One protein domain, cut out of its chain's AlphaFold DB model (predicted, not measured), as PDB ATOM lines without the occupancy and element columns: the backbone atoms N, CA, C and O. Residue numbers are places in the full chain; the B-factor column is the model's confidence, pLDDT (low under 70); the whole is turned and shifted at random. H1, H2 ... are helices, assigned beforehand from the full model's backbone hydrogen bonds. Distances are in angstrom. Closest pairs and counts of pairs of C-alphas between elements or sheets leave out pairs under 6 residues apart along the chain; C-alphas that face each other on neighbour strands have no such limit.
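What this domain is: This is residues 287 to 357 of the 357 residues of the protein "Histone acetyltransferase type B catalytic subunit" of Octopus vulgaris (UniProt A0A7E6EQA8). Two long helices, H3 and H4, run side by side in opposite ways as a loose pair with little contact between them. The shorter H2 stands across H3 at residues 315 to 319, the one-turn H1 packs on H3 at another place, and the end of H4 with part of the tail after it, residues 346 to 355, sticks out. The printed part has 71 residues with four named helices, H1, H2, H3 and H4 in that order along the chain, and no named strand; its class is all helix. The whole is compact, with a radius of gyration of the C-alphas of 12.8 A, and flat, spanning 36 by 29 by 14 A.

Where its parts are: The printed part begins at Leu 287, with its C-alpha at (-17.740, 4.636, -13.425). H1 is residues 292 to 295, four residues. H2 is residues 301 to 311, 14.7 A from first to last C-alpha. H3 is residues 315 to 329, 20.6 A long, and begins with C-alpha 315 at (-24.316, 15.859, -20.917). H4 is residues 335 to 349, 20.8 A long, and ends with C-alpha 349 at (-41.345, 12.530, -21.434).

How they stand to each other: H1 touches H3; their closest C-alphas are those of Leu 295 and Arg 326, 5.6 A apart. H2 touches H3 with residues 315 to 319 of H3 alone, and the closest C-alphas are those of Ser 304 and Lys 315, 5.6 A apart. The lines of H2 and H3 are about perpendicular, at 75 degrees. H3 and H4 are close but not clearly touching, with the closest C-alphas, those of Leu 327 and Tyr 341, 7.9 A apart. They run opposite ways at a shallow tilt of 17 degrees. H1 and H2, H1 and H4, and H2 and H4 are apart. In H2, H3 and H4 every O i to N i+4 pair is within hydrogen-bond range; H1 is too short for such a pair, and its one O i to N i+3 pair is within range.

The domain as a whole: The C-alphas farthest apart are those of Thr 309 and Glu 335, at 36.6 A. The printed part has no cut, and the links H1 to H2, H2 to H3 and H3 to H4 are tight. Residues 346 to 355, of which 346 to 349 belong to H4, stand free; the body without them spans 36 by 25 by 14 A. The mean pLDDT of the printed part is 89.1, and residues 352 to 357 are under 70; Tyr 357 is the chain's last residue.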
ATOM      1  N   LEU A 287     -17.608   3.468 -14.292       97.94
ATOM      2  CA  LEU A 287     -17.740   4.636 -13.425       97.94
ATOM      3  C   LEU A 287     -18.566   4.315 -12.177       97.94
ATOM      4  O   LEU A 287     -19.539   3.562 -12.235       97.94
ATOM      5  N   SER A 288     -18.216   4.919 -11.039       97.38
ATOM      6  CA  SER A 288     -18.900   4.630  -9.775       97.38
ATOM      7  C   SER A 288     -20.341   5.143  -9.778       97.38
ATOM      8  O   SER A 288     -21.239   4.449  -9.299       97.38
ATOM      9  N   SER A 289     -20.591   6.305 -10.387       97.31
ATOM     10  CA  SER A 289     -21.936   6.882 -10.492       97.31
ATOM     11  C   SER A 289     -22.885   6.095 -11.403       97.31
ATOM     12  O   SER A 289     -24.091   6.280 -11.292       97.31
ATOM     13  N   TYR A 290     -22.378   5.187 -12.245       97.31
ATOM     14  CA  TYR A 290     -23.172   4.365 -13.173       97.31
ATOM     15  C   TYR A 290     -23.348   2.909 -12.710       97.31
ATOM     16  O   TYR A 290     -23.875   2.079 -13.455       97.31
ATOM     17  N   LYS A 291     -22.928   2.576 -11.482       95.12
ATOM     18  CA  LYS A 291     -23.222   1.273 -10.871       95.12
ATOM     19  C   LYS A 291     -24.724   1.072 -10.665       95.12
ATOM     20  O   LYS A 291     -25.469   2.040 -10.507       95.12
ATOM     21  N   ARG A 292     -25.161  -0.193 -10.632       91.06
ATOM     22  CA  ARG A 292     -26.578  -0.596 -10.603       91.06
ATOM     23  C   ARG A 292     -27.376   0.105  -9.503       91.06
ATOM     24  O   ARG A 292     -28.468   0.592  -9.778       91.06
ATOM     25  N   GLU A 293     -26.812   0.208  -8.302       91.75
ATOM     26  CA  GLU A 293     -27.443   0.864  -7.155       91.75
ATOM     27  C   GLU A 293     -27.801   2.336  -7.428       91.75
ATOM     28  O   GLU A 293     -28.850   2.810  -6.997       91.75
ATOM     29  N   ASN A 294     -26.987   3.036  -8.222       93.94
ATOM     30  CA  ASN A 294     -27.167   4.454  -8.527       93.94
ATOM     31  C   ASN A 294     -28.114   4.696  -9.709       93.94
ATOM     32  O   ASN A 294     -28.690   5.777  -9.816       93.94
ATOM     33  N   LEU A 295     -28.300   3.708 -10.592       93.00
ATOM     34  CA  LEU A 295     -29.144   3.850 -11.783       93.00
ATOM     35  C   LEU A 295     -30.623   4.011 -11.420       93.00
ATOM     36  O   LEU A 295     -31.332   4.765 -12.083       93.00
ATOM     37  N   SER A 296     -31.086   3.329 -10.369       88.31
ATOM     38  CA  SER A 296     -32.489   3.349  -9.929       88.31
ATOM     39  C   SER A 296     -32.979   4.749  -9.519       88.31
ATOM     40  O   SER A 296     -34.136   5.095  -9.770       88.31
ATOM     41  N   SER A 297     -32.070   5.582  -9.005       89.19
ATOM     42  CA  SER A 297     -32.327   6.932  -8.486       89.19
ATOM     43  C   SER A 297     -32.471   8.021  -9.554       89.19
ATOM     44  O   SER A 297     -32.653   9.189  -9.211       89.19
ATOM     45  N   GLY A 298     -32.390   7.675 -10.842       90.94
ATOM     46  CA  GLY A 298     -32.485   8.655 -11.921       90.94
ATOM     47  C   GLY A 298     -31.126   9.192 -12.380       90.94
ATOM     48  O   GLY A 298     -30.098   9.024 -11.723       90.94
ATOM     49  N   PHE A 299     -31.121   9.882 -13.523       94.12
ATOM     50  CA  PHE A 299     -29.929  10.589 -13.995       94.12
ATOM     51  C   PHE A 299     -29.645  11.814 -13.122       94.12
ATOM     52  O   PHE A 299     -30.516  12.668 -12.959       94.12
ATOM     53  N   CYS A 300     -28.420  11.938 -12.611       94.12
ATOM     54  CA  CYS A 300     -28.034  13.016 -11.698       94.12
ATOM     55  C   CYS A 300     -26.770  13.768 -12.148       94.12
ATOM     56  O   CYS A 300     -26.013  13.313 -13.009       94.12
ATOM     57  N   GLU A 301     -26.500  14.920 -11.528       95.75
ATOM     58  CA  GLU A 301     -25.346  15.753 -11.895       95.75
ATOM     59  C   GLU A 301     -23.999  15.068 -11.604       95.75
ATOM     60  O   GLU A 301     -23.029  15.303 -12.321       95.75
ATOM     61  N   LYS A 302     -23.942  14.142 -10.632       97.06
ATOM     62  CA  LYS A 302     -22.743  13.319 -10.387       97.06
ATOM     63  C   LYS A 302     -22.396  12.449 -11.600       97.06
ATOM     64  O   LYS A 302     -21.229  12.390 -11.971       97.06
ATOM     65  N   MET A 303     -23.395  11.838 -12.250       97.94
ATOM     66  CA  MET A 303     -23.203  11.036 -13.470       97.94
ATOM     67  C   MET A 303     -22.735  11.895 -14.648       97.94
ATOM     68  O   MET A 303     -21.826  11.504 -15.378       97.94
ATOM     69  N   SER A 304     -23.344  13.072 -14.820       97.06
ATOM     70  CA  SER A 304     -22.962  14.059 -15.842       97.06
ATOM     71  C   SER A 304     -21.517  14.529 -15.645       97.06
ATOM     72  O   SER A 304     -20.713  14.495 -16.577       97.06
ATOM     73  N   THR A 305     -21.166  14.901 -14.414       97.44
ATOM     74  CA  THR A 305     -19.838  15.411 -14.062       97.44
ATOM     75  C   THR A 305     -18.774  14.327 -14.183       97.44
ATOM     76  O   THR A 305     -17.746  14.575 -14.802       97.44
ATOM     77  N   GLU A 306     -19.002  13.118 -13.656       97.88
ATOM     78  CA  GLU A 306     -18.026  12.023 -13.744       97.88
ATOM     79  C   GLU A 306     -17.796  11.579 -15.198       97.88
ATOM     80  O   GLU A 306     -16.651  11.393 -15.608       97.88
ATOM     81  N   ALA A 307     -18.858  11.470 -16.004       97.94
ATOM     82  CA  ALA A 307     -18.733  11.136 -17.422       97.94
ATOM     83  C   ALA A 307     -17.998  12.229 -18.215       97.94
ATOM     84  O   ALA A 307     -17.172  11.918 -19.073       97.94
ATOM     85  N   ARG A 308     -18.243  13.510 -17.916       96.25
ATOM     86  CA  ARG A 308     -17.515  14.615 -18.549       96.25
ATOM     87  C   ARG A 308     -16.038  14.612 -18.165       96.25
ATOM     88  O   ARG A 308     -15.186  14.728 -19.035       96.25
ATOM     89  N   THR A 309     -15.722  14.484 -16.879       95.56
ATOM     90  CA  THR A 309     -14.336  14.616 -16.407       95.56
ATOM     91  C   THR A 309     -13.477  13.417 -16.786       95.56
ATOM     92  O   THR A 309     -12.344  13.614 -17.212       95.56
ATOM     93  N   LYS A 310     -14.013  12.193 -16.682       97.25
ATOM     94  CA  LYS A 310     -13.250  10.960 -16.937       97.25
ATOM     95  C   LYS A 310     -13.328  10.465 -18.374       97.25
ATOM     96  O   LYS A 310     -12.384   9.841 -18.837       97.25
ATOM     97  N   LEU A 311     -14.451  10.695 -19.054       98.00
ATOM     98  CA  LEU A 311     -14.718  10.146 -20.390       98.00
ATOM     99  C   LEU A 311     -14.971  11.231 -21.445       98.00
ATOM    100  O   LEU A 311     -15.329  10.910 -22.576       98.00
ATOM    101  N   LYS A 312     -14.826  12.516 -21.090       97.88
ATOM    102  CA  LYS A 312     -15.003  13.658 -22.004       97.88
ATOM    103  C   LYS A 312     -16.364  13.657 -22.718       97.88
ATOM    104  O   LYS A 312     -16.494  14.171 -23.825       97.88
ATOM    105  N   LEU A 313     -17.399  13.078 -22.100       97.69
ATOM    106  CA  LEU A 313     -18.733  12.994 -22.698       97.69
ATOM    107  C   LEU A 313     -19.533  14.281 -22.479       97.69
ATOM    108  O   LEU A 313     -19.527  14.872 -21.396       97.69
ATOM    109  N   SER A 314     -20.303  14.675 -23.495       94.94
ATOM    110  CA  SER A 314     -21.322  15.714 -23.345       94.94
ATOM    111  C   SER A 314     -22.447  15.242 -22.414       94.94
ATOM    112  O   SER A 314     -22.706  14.044 -22.277       94.94
ATOM    113  N   LYS A 315     -23.183  16.185 -21.807       95.06
ATOM    114  CA  LYS A 315     -24.316  15.859 -20.917       95.06
ATOM    115  C   LYS A 315     -25.382  15.023 -21.635       95.06
ATOM    116  O   LYS A 315     -25.920  14.083 -21.052       95.06
ATOM    117  N   ARG A 316     -25.641  15.318 -22.916       94.75
ATOM    118  CA  ARG A 316     -26.568  14.556 -23.768       94.75
ATOM    119  C   ARG A 316     -26.108  13.108 -23.950       94.75
ATOM    120  O   ARG A 316     -26.916  12.202 -23.773       94.75
ATOM    121  N   GLN A 317     -24.830  12.879 -24.256       97.38
ATOM    122  CA  GLN A 317     -24.313  11.523 -24.463       97.38
ATOM    123  C   GLN A 317     -24.230  10.731 -23.149       97.38
ATOM    124  O   GLN A 317     -24.651   9.577 -23.099       97.38
ATOM    125  N   ALA A 318     -23.796  11.369 -22.059       97.94
ATOM    126  CA  ALA A 318     -23.822  10.792 -20.714       97.94
ATOM    127  C   ALA A 318     -25.244  10.352 -20.315       97.94
ATOM    128  O   ALA A 318     -25.454   9.243 -19.821       97.94
ATOM    129  N   ARG A 319     -26.247  11.188 -20.617       96.25
ATOM    130  CA  ARG A 319     -27.655  10.853 -20.396       96.25
ATOM    131  C   ARG A 319     -28.090   9.630 -21.202       96.25
ATOM    132  O   ARG A 319     -28.740   8.758 -20.638       96.25
ATOM    133  N   ARG A 320     -27.731   9.534 -22.487       96.81
ATOM    134  CA  ARG A 320     -28.033   8.348 -23.314       96.81
ATOM    135  C   ARG A 320     -27.442   7.075 -22.713       96.81
ATOM    136  O   ARG A 320     -28.146   6.075 -22.603       96.81
ATOM    137  N   CYS A 321     -26.190   7.136 -22.260       98.19
ATOM    138  CA  CYS A 321     -25.533   6.008 -21.607       98.19
ATOM    139  C   CYS A 321     -26.277   5.569 -20.344       98.19
ATOM    140  O   CYS A 321     -26.487   4.373 -20.137       98.19
ATOM    141  N   TYR A 322     -26.723   6.533 -19.531       97.62
ATOM    142  CA  TYR A 322     -27.578   6.262 -18.379       97.62
ATOM    143  C   TYR A 322     -28.877   5.556 -18.785       97.62
ATOM    144  O   TYR A 322     -29.213   4.556 -18.167       97.62
ATOM    145  N   GLU A 323     -29.595   6.024 -19.811       95.88
ATOM    146  CA  GLU A 323     -30.882   5.425 -20.205       95.88
ATOM    147  C   GLU A 323     -30.715   3.962 -20.652       95.88
ATOM    148  O   GLU A 323     -31.492   3.095 -20.252       95.88
ATOM    149  N   ILE A 324     -29.657   3.670 -21.419       96.75
ATOM    150  CA  ILE A 324     -29.333   2.306 -21.861       96.75
ATOM    151  C   ILE A 324     -28.990   1.420 -20.659       96.75
ATOM    152  O   ILE A 324     -29.492   0.300 -20.543       96.75
ATOM    153  N   LEU A 325     -28.161   1.916 -19.737       97.00
ATOM    154  CA  LEU A 325     -27.784   1.171 -18.537       97.00
ATOM    155  C   LEU A 325     -28.951   0.977 -17.577       97.00
ATOM    156  O   LEU A 325     -29.082  -0.101 -16.999       97.00
ATOM    157  N   ARG A 326     -29.817   1.983 -17.442       95.06
ATOM    158  CA  ARG A 326     -31.028   1.907 -16.633       95.06
ATOM    159  C   ARG A 326     -31.934   0.806 -17.158       95.06
ATOM    160  O   ARG A 326     -32.289  -0.067 -16.374       95.06
ATOM    161  N   LEU A 327     -32.230   0.783 -18.458       94.19
ATOM    162  CA  LEU A 327     -33.026  -0.290 -19.058       94.19
ATOM    163  C   LEU A 327     -32.363  -1.661 -18.866       94.19
ATOM    164  O   LEU A 327     -33.021  -2.600 -18.438       94.19
ATOM    165  N   LYS A 328     -31.047  -1.763 -19.102       94.19
ATOM    166  CA  LYS A 328     -30.281  -3.001 -18.888       94.19
ATOM    167  C   LYS A 328     -30.350  -3.503 -17.437       94.19
ATOM    168  O   LYS A 328     -30.226  -4.700 -17.199       94.19
ATOM    169  N   SER A 329     -30.477  -2.599 -16.465       92.12
ATOM    170  CA  SER A 329     -30.503  -2.936 -15.037       92.12
ATOM    171  C   SER A 329     -31.869  -3.373 -14.504       92.12
ATOM    172  O   SER A 329     -31.913  -3.929 -13.404       92.12
ATOM    173  N   VAL A 330     -32.939  -3.127 -15.267       91.94
ATOM    174  CA  VAL A 330     -34.324  -3.451 -14.906       91.94
ATOM    175  C   VAL A 330     -34.626  -4.907 -15.246       91.94
ATOM    176  O   VAL A 330     -34.384  -5.337 -16.376       91.94
ATOM    177  N   ASN A 331     -35.188  -5.664 -14.302       91.00
ATOM    178  CA  ASN A 331     -35.743  -6.975 -14.617       91.00
ATOM    179  C   ASN A 331     -37.069  -6.811 -15.375       91.00
ATOM    180  O   ASN A 331     -38.106  -6.522 -14.790       91.00
ATOM    181  N   ILE A 332     -37.050  -7.019 -16.692       90.94
ATOM    182  CA  ILE A 332     -38.254  -6.894 -17.532       90.94
ATOM    183  C   ILE A 332     -39.307  -7.980 -17.265       90.94
ATOM    184  O   ILE A 332     -40.437  -7.852 -17.728       90.94
ATOM    185  N   HIS A 333     -38.937  -9.042 -16.546       91.75
ATOM    186  CA  HIS A 333     -39.846 -10.111 -16.133       91.75
ATOM    187  C   HIS A 333     -40.459  -9.868 -14.746       91.75
ATOM    188  O   HIS A 333     -41.320 -10.637 -14.329       91.75
ATOM    189  N   ASP A 334     -40.036  -8.813 -14.045       94.31
ATOM    190  CA  ASP A 334     -40.671  -8.326 -12.823       94.31
ATOM    191  C   ASP A 334     -41.655  -7.205 -13.194       94.31
ATOM    192  O   ASP A 334     -41.264  -6.132 -13.667       94.31
ATOM    193  N   GLU A 335     -42.955  -7.469 -13.035       93.31
ATOM    194  CA  GLU A 335     -44.006  -6.534 -13.447       93.31
ATOM    195  C   GLU A 335     -43.950  -5.207 -12.685       93.31
ATOM    196  O   GLU A 335     -44.187  -4.151 -13.285       93.31
ATOM    197  N   ASP A 336     -43.617  -5.241 -11.394       92.81
ATOM    198  CA  ASP A 336     -43.570  -4.059 -10.540       92.81
ATOM    199  C   ASP A 336     -42.341  -3.209 -10.868       92.81
ATOM    200  O   ASP A 336     -42.464  -1.992 -11.066       92.81
ATOM    201  N   GLU A 337     -41.172  -3.838 -11.024       90.06
ATOM    202  CA  GLU A 337     -39.943  -3.143 -11.416       90.06
ATOM    203  C   GLU A 337     -40.088  -2.515 -12.811       90.06
ATOM    204  O   GLU A 337     -39.787  -1.328 -13.018       90.06
ATOM    205  N   PHE A 338     -40.626  -3.268 -13.776       92.69
ATOM    206  CA  PHE A 338     -40.831  -2.769 -15.131       92.69
ATOM    207  C   PHE A 338     -41.914  -1.684 -15.195       92.69
ATOM    208  O   PHE A 338     -41.786  -0.706 -15.943       92.69
ATOM    209  N   ARG A 339     -42.982  -1.789 -14.393       92.19
ATOM    210  CA  ARG A 339     -43.988  -0.724 -14.249       92.19
ATOM    211  C   ARG A 339     -43.373   0.543 -13.663       92.19
ATOM    212  O   ARG A 339     -43.628   1.621 -14.205       92.19
ATOM    213  N   ALA A 340     -42.557   0.435 -12.616       89.50
ATOM    214  CA  ALA A 340     -41.873   1.575 -12.012       89.50
ATOM    215  C   ALA A 340     -40.960   2.282 -13.025       89.50
ATOM    216  O   ALA A 340     -41.032   3.505 -13.174       89.50
ATOM    217  N   TYR A 341     -40.179   1.516 -13.796       91.81
ATOM    218  CA  TYR A 341     -39.358   2.044 -14.887       91.81
ATOM    219  C   TYR A 341     -40.193   2.776 -15.953       91.81
ATOM    220  O   TYR A 341     -39.899   3.924 -16.291       91.81
ATOM    221  N   ARG A 342     -41.273   2.161 -16.455       91.81
ATOM    222  CA  ARG A 342     -42.142   2.790 -17.469       91.81
ATOM    223  C   ARG A 342     -42.774   4.089 -16.971       91.81
ATOM    224  O   ARG A 342     -42.892   5.045 -17.737       91.81
ATOM    225  N   LEU A 343     -43.182   4.140 -15.700       90.50
ATOM    226  CA  LEU A 343     -43.726   5.354 -15.091       90.50
ATOM    227  C   LEU A 343     -42.675   6.465 -14.986       90.50
ATOM    228  O   LEU A 343     -43.012   7.616 -15.254       90.50
ATOM    229  N   ASP A 344     -41.425   6.140 -14.649       87.06
ATOM    230  CA  ASP A 344     -40.314   7.103 -14.622       87.06
ATOM    231  C   ASP A 344     -40.043   7.695 -16.016       87.06
ATOM    232  O   ASP A 344     -40.045   8.917 -16.199       87.06
ATOM    233  N   VAL A 345     -39.947   6.836 -17.038       88.56
ATOM    234  CA  VAL A 345     -39.791   7.261 -18.438       88.56
ATOM    235  C   VAL A 345     -40.957   8.148 -18.881       88.56
ATOM    236  O   VAL A 345     -40.734   9.196 -19.490       88.56
ATOM    237  N   LYS A 346     -42.201   7.775 -18.551       88.62
ATOM    238  CA  LYS A 346     -43.395   8.558 -18.901       88.62
ATOM    239  C   LYS A 346     -43.409   9.921 -18.212       88.62
ATOM    240  O   LYS A 346     -43.673  10.921 -18.874       88.62
ATOM    241  N   LYS A 347     -43.111   9.979 -16.908       86.81
ATOM    242  CA  LYS A 347     -43.003  11.244 -16.162       86.81
ATOM    243  C   LYS A 347     -41.999  12.169 -16.833       86.81
ATOM    244  O   LYS A 347     -42.323  13.323 -17.069       86.81
ATOM    245  N   ARG A 348     -40.831  11.643 -17.212       83.69
ATOM    246  CA  ARG A 348     -39.795  12.402 -17.915       83.69
ATOM    247  C   ARG A 348     -40.256  12.942 -19.266       83.69
ATOM    248  O   ARG A 348     -40.002  14.104 -19.550       83.69
ATOM    249  N   LEU A 349     -40.871  12.109 -20.107       83.44
ATOM    250  CA  LEU A 349     -41.345  12.530 -21.434       83.44
ATOM    251  C   LEU A 349     -42.450  13.593 -21.350       83.44
ATOM    252  O   LEU A 349     -42.577  14.402 -22.260       83.44
ATOM    253  N   ASN A 350     -43.210  13.597 -20.252       82.56
ATOM    254  CA  ASN A 350     -44.283  14.553 -19.990       82.56
ATOM    255  C   ASN A 350     -43.843  15.778 -19.173       82.56
ATOM    256  O   ASN A 350     -44.675  16.647 -18.911       82.56
ATOM    257  N   LEU A 351     -42.578  15.865 -18.741       74.44
ATOM    258  CA  LEU A 351     -42.064  17.117 -18.190       74.44
ATOM    259  C   LEU A 351     -42.103  18.154 -19.323       74.44
ATOM    260  O   LEU A 351     -41.555  17.874 -20.393       74.44
ATOM    261  N   PRO A 352     -42.750  19.321 -19.131       53.47
ATOM    262  CA  PRO A 352     -42.765  20.366 -20.147       53.47
ATOM    263  C   PRO A 352     -41.323  20.681 -20.532       53.47
ATOM    264  O   PRO A 352     -40.460  20.697 -19.654       53.47
ATOM    265  N   PHE A 353     -41.071  20.866 -21.832       50.44
ATOM    266  CA  PHE A 353     -39.762  21.137 -22.426       50.44
ATOM    267  C   PHE A 353     -39.048  22.307 -21.723       50.44
ATOM    268  O   PHE A 353     -39.034  23.436 -22.201       50.44
ATOM    269  N   HIS A 354     -38.423  22.061 -20.577       45.69
ATOM    270  CA  HIS A 354     -37.391  22.925 -20.053       45.69
ATOM    271  C   HIS A 354     -36.130  22.539 -20.799       45.69
ATOM    272  O   HIS A 354     -35.502  21.518 -20.522       45.69
ATOM    273  N   CYS A 355     -35.853  23.342 -21.823       37.72
ATOM    274  CA  CYS A 355     -34.616  23.398 -22.574       37.72
ATOM    275  C   CYS A 355     -33.414  23.077 -21.678       37.72
ATOM    276  O   CYS A 355     -32.988  23.902 -20.873       37.72
ATOM    277  N   VAL A 356     -32.859  21.879 -21.835       34.38
ATOM    278  CA  VAL A 356     -31.483  21.585 -21.435       34.38
ATOM    279  C   VAL A 356     -30.711  21.421 -22.738       34.38
ATOM    280  O   VAL A 356     -30.489  20.300 -23.199       34.38
ATOM    281  N   TYR A 357     -30.428  22.564 -23.369       35.56
ATOM    282  CA  TYR A 357     -29.363  22.694 -24.364       35.56
ATOM    283  C   TYR A 357     -28.011  22.732 -23.651       35.56
ATOM    284  O   TYR A 357     -27.949  23.320 -22.544       35.56
TER     285      TYR A 357